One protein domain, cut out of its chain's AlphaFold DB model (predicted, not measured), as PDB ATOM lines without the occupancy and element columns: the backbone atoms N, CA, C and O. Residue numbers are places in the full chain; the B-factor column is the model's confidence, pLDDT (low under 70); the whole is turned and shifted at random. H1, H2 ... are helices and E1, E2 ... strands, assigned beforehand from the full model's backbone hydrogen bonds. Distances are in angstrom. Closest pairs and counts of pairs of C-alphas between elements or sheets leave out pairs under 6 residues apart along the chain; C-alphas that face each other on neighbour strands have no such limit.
ATOM      1  N   PHE A 250       1.786 -31.982  27.563       69.06
ATOM      2  CA  PHE A 250       1.199 -33.324  27.536       69.06
ATOM      3  C   PHE A 250       1.259 -33.978  28.917       69.06
ATOM      4  O   PHE A 250       2.063 -33.583  29.749       69.06
ATOM      5  N   TYR A 251       0.429 -34.986  29.176       69.12
ATOM      6  CA  TYR A 251       0.554 -35.792  30.392       69.12
ATOM      7  C   TYR A 251       1.523 -36.938  30.145       69.12
ATOM      8  O   TYR A 251       1.387 -37.643  29.151       69.12
ATOM      9  N   GLY A 252       2.497 -37.125  31.029       73.12
ATOM     10  CA  GLY A 252       3.506 -38.166  30.871       73.12
ATOM     11  C   GLY A 252       4.328 -38.376  32.134       73.12
ATOM     12  O   GLY A 252       4.049 -37.793  33.182       73.12
ATOM     13  N   THR A 253       5.347 -39.227  32.032       82.69
ATOM     14  CA  THR A 253       6.335 -39.441  33.096       82.69
ATOM     15  C   THR A 253       7.687 -38.932  32.623       82.69
ATOM     16  O   THR A 253       8.173 -39.385  31.589       82.69
ATOM     17  N   ALA A 254       8.304 -38.010  33.362       86.00
ATOM     18  CA  ALA A 254       9.639 -37.500  33.046       86.00
ATOM     19  C   ALA A 254      10.520 -37.414  34.298       86.00
ATOM     20  O   ALA A 254      10.039 -37.500  35.425       86.00
ATOM     21  N   ALA A 255      11.828 -37.269  34.086       88.38
ATOM     22  CA  ALA A 255      12.849 -37.297  35.139       88.38
ATOM     23  C   ALA A 255      13.498 -35.923  35.388       88.38
ATOM     24  O   ALA A 255      14.611 -35.845  35.911       88.38
ATOM     25  N   LEU A 256      12.845 -34.832  34.975       86.81
ATOM     26  CA  LEU A 256      13.313 -33.464  35.200       86.81
ATOM     27  C   LEU A 256      12.186 -32.635  35.804       86.81
ATOM     28  O   LEU A 256      11.096 -32.597  35.244       86.81
ATOM     29  N   ASP A 257      12.459 -31.958  36.912       84.81
ATOM     30  CA  ASP A 257      11.507 -31.031  37.528       84.81
ATOM     31  C   ASP A 257      11.325 -29.754  36.672       84.81
ATOM     32  O   ASP A 257      12.029 -29.580  35.669       84.81
ATOM     33  N   PRO A 258      10.422 -28.822  37.039       78.81
ATOM     34  CA  PRO A 258      10.218 -27.578  36.292       78.81
ATOM     35  C   PRO A 258      11.472 -26.694  36.152       78.81
ATOM     36  O   PRO A 258      11.574 -25.927  35.196       78.81
ATOM     37  N   ALA A 259      12.433 -26.808  37.076       74.56
ATOM     38  CA  ALA A 259      13.705 -26.078  37.070       74.56
ATOM     39  C   ALA A 259      14.827 -26.834  36.328       74.56
ATOM     40  O   ALA A 259      15.975 -26.393  36.286       74.56
ATOM     41  N   GLY A 260      14.506 -27.995  35.758       76.19
ATOM     42  CA  GLY A 260      15.414 -28.841  35.006       76.19
ATOM     43  C   GLY A 260      16.404 -29.658  35.826       76.19
ATOM     44  O   GLY A 260      17.370 -30.196  35.277       76.19
ATOM     45  N   LYS A 261      16.160 -29.798  37.128       82.56
ATOM     46  CA  LYS A 261      16.918 -30.690  37.999       82.56
ATOM     47  C   LYS A 261      16.454 -32.129  37.787       82.56
ATOM     48  O   LYS A 261      15.260 -32.407  37.708       82.56
ATOM     49  N   LYS A 262      17.410 -33.061  37.749       85.19
ATOM     50  CA  LYS A 262      17.106 -34.497  37.702       85.19
ATOM     51  C   LYS A 262      16.353 -34.933  38.960       85.19
ATOM     52  O   LYS A 262      16.821 -34.687  40.074       85.19
ATOM     53  N   ILE A 263      15.225 -35.599  38.753       87.31
ATOM     54  CA  ILE A 263      14.358 -36.183  39.778       87.31
ATOM     55  C   ILE A 263      14.030 -37.632  39.414       87.31
ATOM     56  O   ILE A 263      14.262 -38.063  38.284       87.31
ATOM     57  N   GLU A 264      13.479 -38.377  40.372       87.12
ATOM     58  CA  GLU A 264      12.889 -39.682  40.072       87.12
ATOM     59  C   GLU A 264      11.766 -39.527  39.032       87.12
ATOM     60  O   GLU A 264      11.028 -38.534  39.094       87.12
ATOM     61  N   PRO A 265      11.622 -40.471  38.082       87.25
ATOM     62  CA  PRO A 265      10.576 -40.427  37.069       87.25
ATOM     63  C   PRO A 265       9.201 -40.207  37.705       87.25
ATOM     64  O   PRO A 265       8.673 -41.071  38.404       87.25
ATOM     65  N   THR A 266       8.638 -39.026  37.475       82.75
ATOM     66  CA  THR A 266       7.401 -38.571  38.109       82.75
ATOM     67  C   THR A 266       6.340 -38.390  37.040       82.75
ATOM     68  O   THR A 266       6.610 -37.813  35.987       82.75
ATOM     69  N   ALA A 267       5.138 -38.905  37.299       79.94
ATOM     70  CA  ALA A 267       3.987 -38.705  36.432       79.94
ATOM     71  C   ALA A 267       3.357 -37.335  36.709       79.94
ATOM     72  O   ALA A 267       3.102 -36.984  37.863       79.94
ATOM     73  N   GLY A 268       3.085 -36.565  35.661       74.00
ATOM     74  CA  GLY A 268       2.521 -35.229  35.806       74.00
ATOM     75  C   GLY A 268       2.280 -34.531  34.476       74.00
ATOM     76  O   GLY A 268       2.151 -35.165  33.427       74.00
ATOM     77  N   VAL A 269       2.196 -33.205  34.542       74.38
ATOM     78  CA  VAL A 269       2.104 -32.342  33.364       74.38
ATOM     79  C   VAL A 269       3.513 -32.107  32.838       74.38
ATOM     80  O   VAL A 269       4.351 -31.536  33.539       74.38
ATOM     81  N   CYS A 270       3.754 -32.529  31.604       78.50
ATOM     82  CA  CYS A 270       5.031 -32.455  30.918       78.50
ATOM     83  C   CYS A 270       5.050 -31.392  29.813       78.50
ATOM     84  O   CYS A 270       4.031 -31.131  29.169       78.50
ATOM     85  N   TRP A 271       6.220 -30.806  29.550       81.25
ATOM     86  CA  TRP A 271       6.442 -29.929  28.395       81.25
ATOM     87  C   TRP A 271       7.894 -29.961  27.907       81.25
ATOM     88  O   TRP A 271       8.822 -30.228  28.676       81.25
ATOM     89  N   ASN A 272       8.077 -29.652  26.621       84.69
ATOM     90  CA  ASN A 272       9.379 -29.481  25.983       84.69
ATOM     91  C   ASN A 272       9.583 -28.004  25.634       84.69
ATOM     92  O   ASN A 272       8.780 -27.396  24.923       84.69
ATOM     93  N   VAL A 273      10.656 -27.414  26.146       83.62
ATOM     94  CA  VAL A 273      10.968 -25.998  25.927       83.62
ATOM     95  C   VAL A 273      11.517 -25.813  24.510       83.62
ATOM     96  O   VAL A 273      12.320 -26.625  24.058       83.62
ATOM     97  N   PHE A 274      11.078 -24.768  23.802       83.94
ATOM     98  CA  PHE A 274      11.393 -24.500  22.383       83.94
ATOM     99  C   PHE A 274      10.786 -25.472  21.359       83.94
ATOM    100  O   PHE A 274      11.240 -25.554  20.220       83.94
ATOM    101  N   GLU A 275       9.737 -26.206  21.725       79.50
ATOM    102  CA  GLU A 275       9.014 -27.033  20.758       79.50
ATOM    103  C   GLU A 275       8.237 -26.153  19.755       79.50
ATOM    104  O   GLU A 275       7.501 -25.247  20.150       79.50
ATOM    105  N   VAL A 276       8.444 -26.408  18.458       66.00
ATOM    106  CA  VAL A 276       7.951 -25.604  17.316       66.00
ATOM    107  C   VAL A 276       6.573 -26.076  16.843       66.00
ATOM    108  O   VAL A 276       5.721 -25.273  16.478       66.00
ATOM    109  N   ALA A 277       6.362 -27.389  16.872       60.19
ATOM    110  CA  ALA A 277       5.104 -28.105  16.699       60.19
ATOM    111  C   ALA A 277       5.378 -29.575  17.069       60.19
ATOM    112  O   ALA A 277       6.500 -30.041  16.839       60.19
ATOM    113  N   PRO A 278       4.413 -30.320  17.625       53.75
ATOM    114  CA  PRO A 278       4.577 -31.758  17.772       53.75
ATOM    115  C   PRO A 278       4.586 -32.393  16.365       53.75
ATOM    116  O   PRO A 278       3.759 -32.042  15.527       53.75
ATOM    117  N   ASP A 279       5.537 -33.290  16.088       44.78
ATOM    118  CA  ASP A 279       5.815 -33.883  14.758       44.78
ATOM    119  C   ASP A 279       4.781 -34.954  14.341       44.78
ATOM    120  O   ASP A 279       5.088 -36.000  13.774       44.78
ATOM    121  N   VAL A 280       3.526 -34.721  14.703       43.59
ATOM    122  CA  VAL A 280       2.421 -35.667  14.616       43.59
ATOM    123  C   VAL A 280       1.314 -35.030  13.802       43.59
ATOM    124  O   VAL A 280       0.993 -33.853  13.975       43.59
ATOM    125  N   GLY A 281       0.798 -35.790  12.831       37.56
ATOM    126  CA  GLY A 281      -0.154 -35.304  11.836       37.56
ATOM    127  C   GLY A 281      -1.338 -34.589  12.488       37.56
ATOM    128  O   GLY A 281      -1.675 -34.851  13.636       37.56
ATOM    129  N   ALA A 282      -2.002 -33.696  11.753       32.25
ATOM    130  CA  ALA A 282      -3.047 -32.798  12.264       32.25
ATOM    131  C   ALA A 282      -4.235 -33.466  13.017       32.25
ATOM    132  O   ALA A 282      -5.087 -32.753  13.542       32.25
ATOM    133  N   GLY A 283      -4.305 -34.804  13.082       33.94
ATOM    134  CA  GLY A 283      -5.248 -35.578  13.897       33.94
ATOM    135  C   GLY A 283      -4.743 -36.030  15.281       33.94
ATOM    136  O   GLY A 283      -5.559 -36.479  16.079       33.94
ATOM    137  N   ASP A 284      -3.453 -35.876  15.597       38.47
ATOM    138  CA  ASP A 284      -2.777 -36.517  16.743       38.47
ATOM    139  C   ASP A 284      -2.303 -35.520  17.827       38.47
ATOM    140  O   ASP A 284      -1.416 -35.798  18.632       38.47
ATOM    141  N   VAL A 285      -2.915 -34.335  17.910       38.66
ATOM    142  CA  VAL A 285      -2.520 -33.268  18.860       38.66
ATOM    143  C   VAL A 285      -2.784 -33.645  20.338       38.66
ATOM    144  O   VAL A 285      -2.386 -32.925  21.251       38.66
ATOM    145  N   PHE A 286      -3.403 -34.801  20.611       41.59
ATOM    146  CA  PHE A 286      -3.814 -35.226  21.954       41.59
ATOM    147  C   PHE A 286      -3.379 -36.662  22.296       41.59
ATOM    148  O   PHE A 286      -4.213 -37.539  22.524       41.59
ATOM    149  N   TYR A 287      -2.070 -36.909  22.392       41.25
ATOM    150  CA  TYR A 287      -1.555 -38.126  23.032       41.25
ATOM    151  C   TYR A 287      -1.913 -38.128  24.521       41.25
ATOM    152  O   TYR A 287      -1.525 -37.229  25.268       41.25
ATOM    153  N   ARG A 288      -2.664 -39.145  24.956       46.69
ATOM    154  CA  ARG A 288      -3.122 -39.292  26.347       46.69
ATOM    155  C   ARG A 288      -2.113 -40.011  27.255       46.69
ATOM    156  O   ARG A 288      -2.311 -39.973  28.464       46.69
ATOM    157  N   ASP A 289      -1.070 -40.644  26.706       50.91
ATOM    158  CA  ASP A 289       0.009 -41.287  27.482       50.91
ATOM    159  C   ASP A 289       1.364 -40.559  27.411       50.91
ATOM    160  O   ASP A 289       2.233 -40.838  28.235       50.91
ATOM    161  N   GLY A 290       1.540 -39.619  26.471       56.31
ATOM    162  CA  GLY A 290       2.677 -38.699  26.357       56.31
ATOM    163  C   GLY A 290       4.066 -39.329  26.237       56.31
ATOM    164  O   GLY A 290       5.028 -38.600  26.008       56.31
ATOM    165  N   SER A 291       4.198 -40.650  26.363       63.44
ATOM    166  CA  SER A 291       5.468 -41.369  26.461       63.44
ATOM    167  C   SER A 291       6.307 -41.242  25.199       63.44
ATOM    168  O   SER A 291       7.527 -41.178  25.287       63.44
ATOM    169  N   GLU A 292       5.663 -41.130  24.036       63.88
ATOM    170  CA  GLU A 292       6.338 -40.919  22.749       63.88
ATOM    171  C   GLU A 292       6.857 -39.479  22.578       63.88
ATOM    172  O   GLU A 292       7.734 -39.232  21.753       63.88
ATOM    173  N   ARG A 293       6.354 -38.524  23.376       69.88
ATOM    174  CA  ARG A 293       6.780 -37.111  23.374       69.88
ATOM    175  C   ARG A 293       7.813 -36.788  24.456       69.88
ATOM    176  O   ARG A 293       8.356 -35.679  24.459       69.88
ATOM    177  N   VAL A 294       8.082 -37.729  25.367       76.44
ATOM    178  CA  VAL A 294       9.123 -37.586  26.390       76.44
ATOM    179  C   VAL A 294      10.494 -37.696  25.724       76.44
ATOM    180  O   VAL A 294      10.898 -38.748  25.237       76.44
ATOM    181  N   LEU A 295      11.226 -36.590  25.737       80.75
ATOM    182  CA  LEU A 295      12.602 -36.476  25.290       80.75
ATOM    183  C   LEU A 295      13.530 -36.548  26.502       80.75
ATOM    184  O   LEU A 295      13.477 -35.708  27.409       80.75
ATOM    185  N   GLU A 296      14.404 -37.553  26.508       79.00
ATOM    186  CA  GLU A 296      15.383 -37.741  27.574       79.00
ATOM    187  C   GLU A 296      16.255 -36.488  27.744       79.00
ATOM    188  O   GLU A 296      16.815 -35.951  26.787       79.00
ATOM    189  N   GLY A 297      16.354 -35.998  28.980       77.12
ATOM    190  CA  GLY A 297      17.157 -34.821  29.308       77.12
ATOM    191  C   GLY A 297      16.545 -33.476  28.904       77.12
ATOM    192  O   GLY A 297      17.154 -32.461  29.214       77.12
ATOM    193  N   VAL A 298      15.363 -33.432  28.284       82.00
ATOM    194  CA  VAL A 298      14.713 -32.182  27.838       82.00
ATOM    195  C   VAL A 298      13.336 -31.999  28.478       82.00
ATOM    196  O   VAL A 298      13.031 -30.927  28.998       82.00
ATOM    197  N   THR A 299      12.508 -33.046  28.502       86.50
ATOM    198  CA  THR A 299      11.133 -32.949  29.008       86.50
ATOM    199  C   THR A 299      11.097 -32.637  30.499       86.50
ATOM    200  O   THR A 299      11.612 -33.407  31.311       86.50
ATOM    201  N   ARG A 300      10.440 -31.531  30.852       86.06
ATOM    202  CA  ARG A 300      10.137 -31.136  32.234       86.06
ATOM    203  C   ARG A 300       8.818 -31.759  32.664       86.06
ATOM    204  O   ARG A 300       7.938 -31.903  31.821       86.06
ATOM    205  N   VAL A 301       8.667 -32.085  33.945       84.38
ATOM    206  CA  VAL A 301       7.404 -32.506  34.562       84.38
ATOM    207  C   VAL A 301       7.140 -31.716  35.839       84.38
ATOM    208  O   VAL A 301       8.054 -31.454  36.615       84.38
ATOM    209  N   GLY A 302       5.880 -31.346  36.060       80.56
ATOM    210  CA  GLY A 302       5.410 -30.767  37.316       80.56
ATOM    211  C   GLY A 302       4.071 -31.360  37.741       80.56
ATOM    212  O   GLY A 302       3.235 -31.726  36.907       80.56
ATOM    213  N   THR A 303       3.848 -31.445  39.049       74.31
ATOM    214  CA  THR A 303       2.516 -31.729  39.594       74.31
ATOM    215  C   THR A 303       1.600 -30.511  39.438       74.31
ATOM    216  O   THR A 303       2.056 -29.371  39.325       74.31
ATOM    217  N   VAL A 304       0.281 -30.727  39.472       63.56
ATOM    218  CA  VAL A 304      -0.712 -29.637  39.384       63.56
ATOM    219  C   VAL A 304      -0.494 -28.587  40.483       63.56
ATOM    220  O   VAL A 304      -0.635 -27.393  40.243       63.56
ATOM    221  N   GLU A 305      -0.123 -29.015  41.688       63.66
ATOM    222  CA  GLU A 305       0.103 -28.131  42.836       63.66
ATOM    223  C   GLU A 305       1.402 -27.324  42.727       63.66
ATOM    224  O   GLU A 305       1.454 -26.174  43.166       63.66
ATOM    225  N   GLU A 306       2.455 -27.899  42.145       72.06
ATOM    226  CA  GLU A 306       3.711 -27.190  41.876       72.06
ATOM    227  C   GLU A 306       3.537 -26.152  40.773       72.06
ATOM    228  O   GLU A 306       3.996 -25.021  40.921       72.06
ATOM    229  N   LEU A 307       2.819 -26.503  39.705       69.75
ATOM    230  CA  LEU A 307       2.521 -25.570  38.625       69.75
ATOM    231  C   LEU A 307       1.615 -24.426  39.096       69.75
ATOM    232  O   LEU A 307       1.854 -23.277  38.734       69.75
ATOM    233  N   LYS A 308       0.639 -24.693  39.974       62.53
ATOM    234  CA  LYS A 308      -0.152 -23.631  40.623       62.53
ATOM    235  C   LYS A 308       0.735 -22.655  41.397       62.53
ATOM    236  O   LYS A 308       0.661 -21.455  41.156       62.53
ATOM    237  N   ARG A 309       1.634 -23.162  42.250       67.75
ATOM    238  CA  ARG A 309       2.590 -22.325  42.999       67.75
ATOM    239  C   ARG A 309       3.537 -21.541  42.085       67.75
ATOM    240  O   ARG A 309       3.829 -20.380  42.357       67.75
ATOM    241  N   ALA A 310       4.003 -22.143  40.992       67.38
ATOM    242  CA  ALA A 310       4.844 -21.463  40.007       67.38
ATOM    243  C   ALA A 310       4.093 -20.331  39.282       67.38
ATOM    244  O   ALA A 310       4.661 -19.259  39.059       67.38
ATOM    245  N   GLY A 311       2.812 -20.548  38.965       62.84
ATOM    246  CA  GLY A 311       1.922 -19.530  38.410       62.84
ATOM    247  C   GLY A 311       1.632 -18.391  39.389       62.84
ATOM    248  O   GLY A 311       1.650 -17.233  38.988       62.84
ATOM    249  N   GLU A 312       1.447 -18.688  40.678       63.41
ATOM    250  CA  GLU A 312       1.301 -17.673  41.735       63.41
ATOM    251  C   GLU A 312       2.562 -16.812  41.896       63.41
ATOM    252  O   GLU A 312       2.463 -15.606  42.118       63.41
ATOM    253  N   ALA A 313       3.747 -17.412  41.750       67.25
ATOM    254  CA  ALA A 313       5.020 -16.694  41.792       67.25
ATOM    255  C   ALA A 313       5.259 -15.813  40.550       67.25
ATOM    256  O   ALA A 313       5.981 -14.821  40.637       67.25
ATOM    257  N   ASN A 314       4.645 -16.151  39.409       64.69
ATOM    258  CA  ASN A 314       4.783 -15.439  38.135       64.69
ATOM    259  C   ASN A 314       3.405 -15.146  37.504       64.69
ATOM    260  O   ASN A 314       3.114 -15.624  36.400       64.69
ATOM    261  N   PRO A 315       2.554 -14.326  38.155       59.03
ATOM    262  CA  PRO A 315       1.135 -14.189  37.803       59.03
ATOM    263  C   PRO A 315       0.892 -13.662  36.381       59.03
ATOM    264  O   PRO A 315      -0.189 -13.846  35.831       59.03
ATOM    265  N   TRP A 316       1.899 -13.036  35.763       64.12
ATOM    266  CA  TRP A 316       1.812 -12.432  34.431       64.12
ATOM    267  C   TRP A 316       2.448 -13.249  33.295       64.12
ATOM    268  O   TRP A 316       2.319 -12.878  32.124       64.12
ATOM    269  N   PHE A 317       3.147 -14.337  33.626       63.16
ATOM    270  CA  PHE A 317       3.778 -15.243  32.657       63.16
ATOM    271  C   PHE A 317       3.167 -16.647  32.685       63.16
ATOM    272  O   PHE A 317       3.267 -17.377  31.702       63.16
ATOM    273  N   GLY A 318       2.505 -17.016  33.786       62.31
ATOM    274  CA  GLY A 318       1.947 -18.348  33.990       62.31
ATOM    275  C   GLY A 318       2.958 -19.323  34.598       62.31
ATOM    276  O   GLY A 318       4.029 -18.939  35.062       62.31
ATOM    277  N   ALA A 319       2.601 -20.608  34.622       61.56
ATOM    278  CA  ALA A 319       3.344 -21.633  35.363       61.56
ATOM    279  C   ALA A 319       4.566 -22.222  34.642       61.56
ATOM    280  O   ALA A 319       5.335 -22.949  35.263       61.56
ATOM    281  N   HIS A 320       4.747 -21.935  33.349       66.69
ATOM    282  CA  HIS A 320       5.743 -22.599  32.496       66.69
ATOM    283  C   HIS A 320       6.902 -21.684  32.089       66.69
ATOM    284  O   HIS A 320       7.478 -21.838  31.011       66.69
ATOM    285  N   VAL A 321       7.264 -20.739  32.959       78.12
ATOM    286  CA  VAL A 321       8.541 -20.033  32.827       78.12
ATOM    287  C   VAL A 321       9.650 -21.023  33.150       78.12
ATOM    288  O   VAL A 321       9.775 -21.485  34.284       78.12
ATOM    289  N   THR A 322      10.442 -21.375  32.143       83.94
ATOM    290  CA  THR A 322      11.614 -22.228  32.352       83.94
ATOM    291  C   THR A 322      12.780 -21.351  32.760       83.94
ATOM    292  O   THR A 322      13.091 -20.393  32.059       83.94
ATOM    293  N   HIS A 323      13.425 -21.692  33.871       86.19
ATOM    294  CA  HIS A 323      14.587 -20.977  34.382       86.19
ATOM    295  C   HIS A 323      15.820 -21.882  34.376       86.19
ATOM    296  O   HIS A 323      15.794 -22.979  34.933       86.19
ATOM    297  N   TRP A 324      16.912 -21.390  33.798       86.88
ATOM    298  CA  TRP A 324      18.236 -21.993  33.902       86.88
ATOM    299  C   TRP A 324      19.108 -21.129  34.819       86.88
ATOM    300  O   TRP A 324      19.307 -19.951  34.514       86.88
ATOM    301  N   PRO A 325      19.672 -21.697  35.903       83.88
ATOM    302  CA  PRO A 325      20.627 -20.995  36.754       83.88
ATOM    303  C   PRO A 325      21.866 -20.519  35.986       83.88
ATOM    304  O   PRO A 325      22.155 -20.996  34.885       83.88
ATOM    305  N   GLU A 326      22.640 -19.629  36.607       83.88
ATOM    306  CA  GLU A 326      23.899 -19.122  36.052       83.88
ATOM    307  C   GLU A 326      24.783 -20.257  35.502       83.88
ATOM    308  O   GLU A 326      25.052 -21.260  36.165       83.88
ATOM    309  N   GLY A 327      25.206 -20.109  34.243       75.88
ATOM    310  CA  GLY A 327      26.064 -21.071  33.546       75.88
ATOM    311  C   GLY A 327      25.377 -22.357  33.064       75.88
ATOM    312  O   GLY A 327      25.946 -23.043  32.214       75.88
ATOM    313  N   ALA A 328      24.154 -22.669  33.513       80.00
ATOM    314  CA  ALA A 328      23.468 -23.920  33.174       80.00
ATOM    315  C   ALA A 328      23.011 -23.985  31.705       80.00
ATOM    316  O   ALA A 328      22.981 -25.073  31.127       80.00
ATOM    317  N   TRP A 329      22.729 -22.835  31.076       82.19
ATOM    318  CA  TRP A 329      22.349 -22.745  29.657       82.19
ATOM    319  C   TRP A 329      23.396 -23.361  28.717       82.19
ATOM    320  O   TRP A 329      23.052 -24.095  27.796       82.19
ATOM    321  N   LYS A 330      24.692 -23.132  28.984       74.44
ATOM    322  CA  LYS A 330      25.799 -23.625  28.138       74.44
ATOM    323  C   LYS A 330      25.858 -25.150  28.059       74.44
ATOM    324  O   LYS A 330      26.386 -25.698  27.098       74.44
ATOM    325  N   THR A 331      25.342 -25.822  29.081       70.31
ATOM    326  CA  THR A 331      25.314 -27.284  29.194       70.31
ATOM    327  C   THR A 331      23.912 -27.859  29.011       70.31
ATOM    328  O   THR A 331      23.721 -29.061  29.185       70.31
ATOM    329  N   ALA A 332      22.922 -27.018  28.697       71.69
ATOM    330  CA  ALA A 332      21.542 -27.440  28.554       71.69
ATOM    331  C   ALA A 332      21.343 -28.208  27.240       71.69
ATOM    332  O   ALA A 332      21.646 -27.737  26.143       71.69
ATOM    333  N   THR A 333      20.758 -29.391  27.364       69.75
ATOM    334  CA  THR A 333      20.258 -30.238  26.270       69.75
ATOM    335  C   THR A 333      19.124 -29.570  25.481       69.75
ATOM    336  O   THR A 333      18.918 -29.895  24.312       69.75
ATOM    337  N   ASP A 334      18.450 -28.580  26.079       78.38
ATOM    338  CA  ASP A 334      17.366 -27.790  25.474       78.38
ATOM    339  C   ASP A 334      17.823 -26.968  24.248       78.38
ATOM    340  O   ASP A 334      17.014 -26.608  23.391       78.38
ATOM    341  N   THR A 335      19.133 -26.711  24.119       77.25
ATOM    342  CA  THR A 335      19.732 -25.957  23.001       77.25
ATOM    343  C   THR A 335      19.435 -26.575  21.632       77.25
ATOM    344  O   THR A 335      19.302 -25.851  20.648       77.25
ATOM    345  N   VAL A 336      19.240 -27.896  21.553       80.94
ATOM    346  CA  VAL A 336      18.874 -28.586  20.304       80.94
ATOM    347  C   VAL A 336      17.486 -28.167  19.811       80.94
ATOM    348  O   VAL A 336      17.294 -27.966  18.611       80.94
ATOM    349  N   LEU A 337      16.518 -28.010  20.718       84.62
ATOM    350  CA  LEU A 337      15.184 -27.523  20.363       84.62
ATOM    351  C   LEU A 337      15.198 -26.019  20.084       84.62
ATOM    352  O   LEU A 337      14.528 -25.572  19.157       84.62
ATOM    353  N   ALA A 338      16.029 -25.253  20.797       85.81
ATOM    354  CA  ALA A 338      16.219 -23.829  20.522       85.81
ATOM    355  C   ALA A 338      16.736 -23.574  19.094       85.81
ATOM    356  O   ALA A 338      16.237 -22.675  18.423       85.81
ATOM    357  N   VAL A 339      17.668 -24.396  18.587       86.81
ATOM    358  CA  VAL A 339      18.129 -24.323  17.185       86.81
ATOM    359  C   VAL A 339      16.976 -24.559  16.209       86.81
ATOM    360  O   VAL A 339      16.797 -23.768  15.287       86.81
ATOM    361  N   LYS A 340      16.140 -25.578  16.443       84.81
ATOM    362  CA  LYS A 340      14.963 -25.841  15.596       84.81
ATOM    363  C   LYS A 340      13.960 -24.682  15.622       84.81
ATOM    364  O   LYS A 340      13.413 -24.316  14.582       84.81
ATOM    365  N   ALA A 341      13.721 -24.084  16.790       84.56
ATOM    366  CA  ALA A 341      12.852 -22.914  16.928       84.56
ATOM    367  C   ALA A 341      13.420 -21.672  16.235       84.56
ATOM    368  O   ALA A 341      12.668 -20.926  15.609       84.56
ATOM    369  N   ALA A 342      14.737 -21.477  16.284       86.75
ATOM    370  CA  ALA A 342      15.405 -20.395  15.572       86.75
ATOM    371  C   ALA A 342      15.286 -20.555  14.050       86.75
ATOM    372  O   ALA A 342      14.852 -19.634  13.360       86.75
ATOM    373  N   GLU A 343      15.586 -21.745  13.525       85.94
ATOM    374  CA  GLU A 343      15.547 -22.031  12.082       85.94
ATOM    375  C   GLU A 343      14.137 -21.906  11.481       85.94
ATOM    376  O   GLU A 343      13.985 -21.628  10.291       85.94
ATOM    377  N   THR A 344      13.099 -22.061  12.305       82.06
ATOM    378  CA  THR A 344      11.690 -21.886  11.917       82.06
ATOM    379  C   THR A 344      11.147 -20.478  12.178       82.06
ATOM    380  O   THR A 344       9.990 -20.199  11.863       82.06
ATOM    381  N   GLY A 345      11.972 -19.565  12.704       82.25
ATOM    382  CA  GLY A 345      11.598 -18.173  12.980       82.25
ATOM    383  C   GLY A 345      10.670 -17.992  14.187       82.25
ATOM    384  O   GLY A 345       9.990 -16.965  14.301       82.25
ATOM    385  N   LEU A 346      10.614 -18.983  15.080       83.00
ATOM    386  CA  LEU A 346       9.782 -18.972  16.284       83.00
ATOM    387  C   LEU A 346      10.545 -18.595  17.559       83.00
ATOM    388  O   LEU A 346       9.935 -18.610  18.623       83.00
ATOM    389  N   LEU A 347      11.837 -18.259  17.487       85.94
ATOM    390  CA  LEU A 347      12.640 -17.873  18.651       85.94
ATOM    391  C   LEU A 347      13.039 -16.392  18.606       85.94
ATOM    392  O   LEU A 347      13.577 -15.893  17.617       85.94
ATOM    393  N   VAL A 348      12.800 -15.691  19.710       89.62
ATOM    394  CA  VAL A 348      13.096 -14.265  19.885       89.62
ATOM    395  C   VAL A 348      13.789 -14.051  21.230       89.62
ATOM    396  O   VAL A 348      13.532 -14.768  22.196       89.62
ATOM    397  N   ARG A 349      14.695 -13.078  21.307       91.81
ATOM    398  CA  ARG A 349      15.334 -12.652  22.557       91.81
ATOM    399  C   ARG A 349      14.429 -11.727  23.367       91.81
ATOM    400  O   ARG A 349      13.543 -11.078  22.822       91.81
ATOM    401  N   GLY A 350      14.681 -11.616  24.669       85.06
ATOM    402  CA  GLY A 350      13.929 -10.731  25.568       85.06
ATOM    403  C   GLY A 350      13.942  -9.248  25.168       85.06
ATOM    404  O   GLY A 350      13.046  -8.510  25.555       85.06
ATOM    405  N   ASP A 351      14.909  -8.814  24.359       84.12
ATOM    406  CA  ASP A 351      15.006  -7.461  23.791       84.12
ATOM    407  C   ASP A 351      14.296  -7.294  22.429       84.12
ATOM    408  O   ASP A 351      14.322  -6.212  21.841       84.12
ATOM    409  N   GLY A 352      13.645  -8.348  21.928       81.38
ATOM    410  CA  GLY A 352      12.931  -8.366  20.652       81.38
ATOM    411  C   GLY A 352      13.787  -8.756  19.443       81.38
ATOM    412  O   GLY A 352      13.260  -8.819  18.329       81.38
ATOM    413  N   GLU A 353      15.082  -9.044  19.617       88.44
ATOM    414  CA  GLU A 353      15.938  -9.498  18.518       88.44
ATOM    415  C   GLU A 353      15.581 -10.934  18.091       88.44
ATOM    416  O   GLU A 353      15.499 -11.857  18.901       88.44
ATOM    417  N   GLN A 354      15.356 -11.138  16.794       87.81
ATOM    418  CA  GLN A 354      15.028 -12.447  16.222       87.81
ATOM    419  C   GLN A 354      16.252 -13.369  16.197       87.81
ATOM    420  O   GLN A 354      17.289 -12.999  15.649       87.81
ATOM    421  N   VAL A 355      16.100 -14.594  16.706       89.12
ATOM    422  CA  VAL A 355      17.129 -15.641  16.667       89.12
ATOM    423  C   VAL A 355      16.810 -16.555  15.490       89.12
ATOM    424  O   VAL A 355      15.766 -17.199  15.488       89.12
ATOM    425  N   LYS A 356      17.670 -16.597  14.465       88.56
ATOM    426  CA  LYS A 356      17.332 -17.240  13.178       88.56
ATOM    427  C   LYS A 356      18.197 -18.439  12.837       88.56
ATOM    428  O   LYS A 356      17.808 -19.268  12.020       88.56
ATOM    429  N   THR A 357      19.394 -18.509  13.404       88.50
ATOM    430  CA  THR A 357      20.395 -19.504  13.026       88.50
ATOM    431  C   THR A 357      20.953 -20.234  14.236       88.50
ATOM    432  O   THR A 357      20.903 -19.751  15.368       88.50
ATOM    433  N   LYS A 358      21.567 -21.393  13.985       87.12
ATOM    434  CA  LYS A 358      22.334 -22.121  14.999       87.12
ATOM    435  C   LYS A 358      23.428 -21.258  15.644       87.12
ATOM    436  O   LYS A 358      23.613 -21.332  16.853       87.12
ATOM    437  N   ALA A 359      24.119 -20.432  14.855       86.56
ATOM    438  CA  ALA A 359      25.154 -19.533  15.363       86.56
ATOM    439  C   ALA A 359      24.571 -18.479  16.320       86.56
ATOM    440  O   ALA A 359      25.181 -18.188  17.346       86.56
ATOM    441  N   ASP A 360      23.366 -17.973  16.037       86.81
ATOM    442  CA  ASP A 360      22.671 -17.039  16.933       86.81
ATOM    443  C   ASP A 360      22.303 -17.716  18.262       86.81
ATOM    444  O   ASP A 360      22.439 -17.108  19.321       86.81
ATOM    445  N   VAL A 361      21.886 -18.991  18.226       85.50
ATOM    446  CA  VAL A 361      21.590 -19.780  19.435       85.50
ATOM    447  C   VAL A 361      22.847 -20.038  20.267       85.50
ATOM    448  O   VAL A 361      22.801 -19.935  21.491       85.50
ATOM    449  N   GLU A 362      23.981 -20.329  19.628       85.06
ATOM    450  CA  GLU A 362      25.273 -20.463  20.313       85.06
ATOM    451  C   GLU A 362      25.705 -19.130  20.953       85.06
ATOM    452  O   GLU A 362      26.171 -19.112  22.096       85.06
ATOM    453  N   ALA A 363      25.454 -18.004  20.276       86.00
ATOM    454  CA  ALA A 363      25.722 -16.658  20.782       86.00
ATOM    455  C   ALA A 363      24.789 -16.224  21.935       86.00
ATOM    456  O   ALA A 363      25.119 -15.288  22.668       86.00
ATOM    457  N   LEU A 364      23.662 -16.915  22.174       86.06
ATOM    458  CA  LEU A 364      22.797 -16.628  23.330       86.06
ATOM    459  C   LEU A 364      23.541 -16.788  24.654       86.06
ATOM    460  O   LEU A 364      23.222 -16.095  25.614       86.06
ATOM    461  N   ALA A 365      24.550 -17.657  24.719       82.81
ATOM    462  CA  ALA A 365      25.350 -17.829  25.924       82.81
ATOM    463  C   ALA A 365      26.081 -16.540  26.346       82.81
ATOM    464  O   ALA A 365      26.241 -16.300  27.543       82.81
ATOM    465  N   ASP A 366      26.474 -15.703  25.384       84.69
ATOM    466  CA  ASP A 366      27.086 -14.400  25.651       84.69
ATOM    467  C   ASP A 366      26.029 -13.360  26.049       84.69
ATOM    468  O   ASP A 366      26.271 -12.542  26.937       84.69
ATOM    469  N   TYR A 367      24.827 -13.437  25.464       86.38
ATOM    470  CA  TYR A 367      23.679 -12.602  25.838       86.38
ATOM    471  C   TYR A 367      23.165 -12.873  27.266       86.38
ATOM    472  O   TYR A 367      22.765 -11.934  27.962       86.38
ATOM    473  N   MET A 368      23.209 -14.129  27.727       86.88
ATOM    474  CA  MET A 368      22.891 -14.485  29.119       86.88
ATOM    475  C   MET A 368      23.958 -13.983  30.101       86.88
ATOM    476  O   MET A 368      23.647 -13.622  31.238       86.88
ATOM    477  N   GLY A 369      25.219 -13.922  29.662       81.12
ATOM    478  CA  GLY A 369      26.340 -13.467  30.476       81.12
ATOM    479  C   GLY A 369      26.563 -14.343  31.714       81.12
ATOM    480  O   GLY A 369      26.584 -15.570  31.627       81.12
ATOM    481  N   ALA A 370      26.751 -13.697  32.868       75.25
ATOM    482  CA  ALA A 370      26.864 -14.344  34.181       75.25
ATOM    483  C   ALA A 370      25.506 -14.453  34.914       75.25
ATOM    484  O   ALA A 370      25.466 -14.701  36.111       75.25
ATOM    485  N   GLY A 371      24.385 -14.193  34.234       78.44
ATOM    486  CA  GLY A 371      23.046 -14.299  34.817       78.44
ATOM    487  C   GLY A 371      22.386 -15.655  34.565       78.44
ATOM    488  O   GLY A 371      22.913 -16.500  33.835       78.44
ATOM    489  N   GLY A 372      21.205 -15.846  35.153       84.75
ATOM    490  CA  GLY A 372      20.280 -16.903  34.757       84.75
ATOM    491  C   GLY A 372      19.601 -16.600  33.417       84.75
ATOM    492  O   GLY A 372      19.576 -15.457  32.947       84.75
ATOM    493  N   ALA A 373      19.042 -17.640  32.802       88.69
ATOM    494  CA  ALA A 373      18.226 -17.539  31.596       88.69
ATOM    495  C   ALA A 373      16.775 -17.914  31.904       88.69
ATOM    496  O   ALA A 373      16.519 -18.819  32.697       88.69
ATOM    497  N   HIS A 374      15.834 -17.254  31.238       89.62
ATOM    498  CA  HIS A 374      14.399 -17.494  31.353       89.62
ATOM    499  C   HIS A 374      13.802 -17.709  29.970       89.62
ATOM    500  O   HIS A 374      14.196 -17.037  29.018       89.62
ATOM    501  N   ALA A 375      12.832 -18.611  29.848       88.00
ATOM    502  CA  ALA A 375      12.065 -18.777  28.620       88.00
ATOM    503  C   ALA A 375      10.572 -18.959  28.883       88.00
ATOM    504  O   ALA A 375      10.173 -19.673  29.806       88.00
ATOM    505  N   TRP A 376       9.755 -18.340  28.033       81.62
ATOM    506  CA  TRP A 376       8.298 -18.477  28.020       81.62
ATOM    507  C   TRP A 376       7.770 -18.368  26.587       81.62
ATOM    508  O   TRP A 376       8.477 -17.928  25.678       81.62
ATOM    509  N   LEU A 377       6.515 -18.762  26.377       72.38
ATOM    510  CA  LEU A 377       5.843 -18.612  25.091       72.38
ATOM    511  C   LEU A 377       4.975 -17.349  25.080       72.38
ATOM    512  O   LEU A 377       4.213 -17.095  26.014       72.38
ATOM    513  N   GLN A 378       5.053 -16.567  24.008       68.06
ATOM    514  CA  GLN A 378       4.286 -15.341  23.819       68.06
ATOM    515  C   GLN A 378       3.888 -15.187  22.353       68.06
ATOM    516  O   GLN A 378       4.732 -15.231  21.467       68.06
ATOM    517  N   ALA A 379       2.587 -15.009  22.094       58.97
ATOM    518  CA  ALA A 379       2.040 -14.814  20.745       58.97
ATOM    519  C   ALA A 379       2.487 -15.878  19.711       58.97
ATOM    520  O   ALA A 379       2.666 -15.574  18.536       58.97
ATOM    521  N   GLY A 380       2.666 -17.132  20.149       61.22
ATOM    522  CA  GLY A 380       3.105 -18.239  19.291       61.22
ATOM    523  C   GLY A 380       4.616 -18.305  19.035       61.22
ATOM    524  O   GLY A 380       5.048 -19.154  18.264       61.22
ATOM    525  N   GLN A 381       5.417 -17.454  19.683       73.56
ATOM    526  CA  GLN A 381       6.880 -17.477  19.630       73.56
ATOM    527  C   GLN A 381       7.471 -17.753  21.011       73.56
ATOM    528  O   GLN A 381       6.929 -17.336  22.038       73.56
ATOM    529  N   TRP A 382       8.595 -18.458  21.040       83.56
ATOM    530  CA  TRP A 382       9.408 -18.616  22.232       83.56
ATOM    531  C   TRP A 382      10.240 -17.361  22.449       83.56
ATOM    532  O   TRP A 382      10.953 -16.913  21.550       83.56
ATOM    533  N   VAL A 383      10.164 -16.817  23.657       86.31
ATOM    534  CA  VAL A 383      11.021 -15.726  24.105       86.31
ATOM    535  C   VAL A 383      12.068 -16.307  25.039       86.31
ATOM    536  O   VAL A 383      11.717 -17.024  25.975       86.31
ATOM    537  N   ILE A 384      13.341 -16.007  24.785       91.31
ATOM    538  CA  ILE A 384      14.455 -16.337  25.674       91.31
ATOM    539  C   ILE A 384      15.113 -15.052  26.182       91.31
ATOM    540  O   ILE A 384      15.549 -14.210  25.401       91.31
ATOM    541  N   ALA A 385      15.189 -14.881  27.495       92.19
ATOM    542  CA  ALA A 385      15.661 -13.653  28.122       92.19
ATOM    543  C   ALA A 385      16.722 -13.939  29.184       92.19
ATOM    544  O   ALA A 385      16.676 -14.957  29.872       92.19
ATOM    545  N   ASN A 386      17.651 -13.003  29.350       92.00
ATOM    546  CA  ASN A 386      18.496 -12.959  30.540       92.00
ATOM    547  C   ASN A 386      17.705 -12.397  31.739       92.00
ATOM    548  O   ASN A 386      16.610 -11.855  31.580       92.00
ATOM    549  N   ASP A 387      18.268 -12.484  32.946       88.88
ATOM    550  CA  ASP A 387      17.636 -11.956  34.167       88.88
ATOM    551  C   ASP A 387      17.190 -10.488  34.061       88.88
ATOM    552  O   ASP A 387      16.161 -10.109  34.623       88.88
ATOM    553  N   ARG A 388      17.965  -9.643  33.369       88.75
ATOM    554  CA  ARG A 388      17.660  -8.213  33.226       88.75
ATOM    555  C   ARG A 388      16.398  -8.013  32.393       88.75
ATOM    556  O   ARG A 388      15.499  -7.297  32.823       88.75
ATOM    557  N   ASP A 389      16.339  -8.645  31.228       89.25
ATOM    558  CA  ASP A 389      15.245  -8.469  30.278       89.25
ATOM    559  C   ASP A 389      13.983  -9.204  30.769       89.25
ATOM    560  O   ASP A 389      12.880  -8.682  30.632       89.25
ATOM    561  N   PHE A 390      14.133 -10.337  31.468       87.25
ATOM    562  CA  PHE A 390      13.023 -10.996  32.165       87.25
ATOM    563  C   PHE A 390      12.425 -10.113  33.270       87.25
ATOM    564  O   PHE A 390      11.205  -9.980  33.361       87.25
ATOM    565  N   ARG A 391      13.258  -9.459  34.097       85.06
ATOM    566  CA  ARG A 391      12.766  -8.504  35.107       85.06
ATOM    567  C   ARG A 391      12.100  -7.292  34.470       85.06
ATOM    568  O   ARG A 391      11.041  -6.902  34.941       85.06
ATOM    569  N   ALA A 392      12.677  -6.736  33.405       81.88
ATOM    570  CA  ALA A 392      12.086  -5.609  32.690       81.88
ATOM    571  C   ALA A 392      10.708  -5.962  32.103       81.88
ATOM    572  O   ALA A 392       9.760  -5.199  32.268       81.88
ATOM    573  N   GLU A 393      10.564  -7.141  31.492       77.88
ATOM    574  CA  GLU A 393       9.274  -7.639  31.004       77.88
ATOM    575  C   GLU A 393       8.304  -7.918  32.164       77.88
ATOM    576  O   GLU A 393       7.114  -7.615  32.076       77.88
ATOM    577  N   SER A 394       8.796  -8.454  33.284       76.31
ATOM    578  CA  SER A 394       7.986  -8.703  34.480       76.31
ATOM    579  C   SER A 394       7.449  -7.407  35.079       76.31
ATOM    580  O   SER A 394       6.265  -7.314  35.390       76.31
ATOM    581  N   GLU A 395       8.285  -6.372  35.159       72.19
ATOM    582  CA  GLU A 395       7.898  -5.026  35.575       72.19
ATOM    583  C   GLU A 395       6.936  -4.372  34.575       72.19
ATOM    584  O   GLU A 395       5.953  -3.767  34.996       72.19
ATOM    585  N   ALA A 396       7.155  -4.538  33.266       66.88
ATOM    586  CA  ALA A 396       6.254  -4.028  32.230       66.88
ATOM    587  C   ALA A 396       4.863  -4.679  32.295       66.88
ATOM    588  O   ALA A 396       3.845  -4.033  32.030       66.88
ATOM    589  N   ARG A 397       4.807  -5.958  32.675       65.69
ATOM    590  CA  ARG A 397       3.559  -6.692  32.894       65.69
ATOM    591  C   ARG A 397       2.946  -6.449  34.261       65.69
ATOM    592  O   ARG A 397       1.741  -6.647  34.406       65.69
ATOM    593  N   ASN A 398       3.738  -6.031  35.243       65.62
ATOM    594  CA  ASN A 398       3.265  -5.708  36.576       65.62
ATOM    595  C   ASN A 398       2.404  -4.446  36.520       65.62
ATOM    596  O   ASN A 398       2.894  -3.320  36.533       65.62
ATOM    597  N   VAL A 399       1.094  -4.646  36.426       62.09
ATOM    598  CA  VAL A 399       0.126  -3.561  36.297       62.09
ATOM    599  C   VAL A 399      -0.001  -2.851  37.643       62.09
ATOM    600  O   VAL A 399      -0.419  -3.482  38.617       62.09
TER     601      VAL A 399
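What this domain is: This is residues 250 to 399 of the 924 residues of an uncharacterized protein of Corynebacterium sp. NML93-0612 (UniProt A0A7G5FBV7). Two parts stand side by side: a twisted sheet of E4, E6, E7 and E5 in the middle of three layers, with H3 and H4 on one face and H5 on the other, and a smaller, strongly twisted sheet of E1, E2 and E3. The long loop of residues 272 to 299 leaves the smaller sheet after E2 and returns to it at E3, while H1 and H2 only graze the sheets. The printed part has 150 residues with five named helices and seven named strands, in the order E1 E2 E3 H1 E4 H2 H3 E5 H4 E6 E7 H5, of mixed class. The larger sheet, order E4 E6 E7 E5, is mixed; the smaller is antiparallel. The whole is compact, with a radius of gyration of the C-alphas of 15.0 A, and rounded, spanning 37 by 33 by 28 A.

Where its parts are: E1, residues 250 to 256, begins at C-alpha 250 (1.199, -33.324, 27.536). E2 is residues 262 to 271, 14.9 A, and bends by 109 degrees at residue 267. E3 is residues 300 to 302, H1 304 to 313, E4 322 to 324, H2 328 to 331, H3 335 to 343 and E5 347 to 349. H4, residues 358 to 368, is 16.1 A long; E6, 373 to 378, 16.1 A; E7, 381 to 386, 16.6 A. H5, residues 387 to 397, is 15.1 A long and ends at C-alpha 397 (3.559, -6.692, 32.894).

How they stand to each other: E1, E2 and E3 form a meander, each strand the antiparallel neighbour of the one before; N 252 and O 268 are 3.1 A apart, N 271 and O 300 3.1 A. H1 only grazes this sheet, with residues 304 to 310. E4 and E6 are antiparallel (N 324 to O 373, 2.8 A), as are E6 and E7, a hairpin (N 376 to O 383, 3.1 A); E7 and E5 are parallel (N 384 to O 348, 2.9 A). E4, H2 H3 and E5 make a split strand-helix-strand unit, two strands running the same way with E6 and E7 between them, its crossover right-handed. H2 only grazes this sheet. H3 and H4 touch, closest at the C-alphas of Val 339 and Lys 358, 5.2 A, at a steep tilt of 63 degrees, opposite ways. H4 runs along the strands at a height over the sheet of 9.6 A; H5, on the opposite face, stands up from the sheet at 47 degrees. Every O i to N i+4 pair is within hydrogen-bond range in H1, H3 and H5, and 5 of 7 in H4; H2 is too short for one.

The domain as a whole: The C-alphas farthest apart, of Gly 283 and Ala 370, are 43.5 A apart. The printed part has no cut; the link E2 to E3 is long. The mean pLDDT of the printed part is 75.8, and residues 276 to 293 and 307 to 320 are among those under 70.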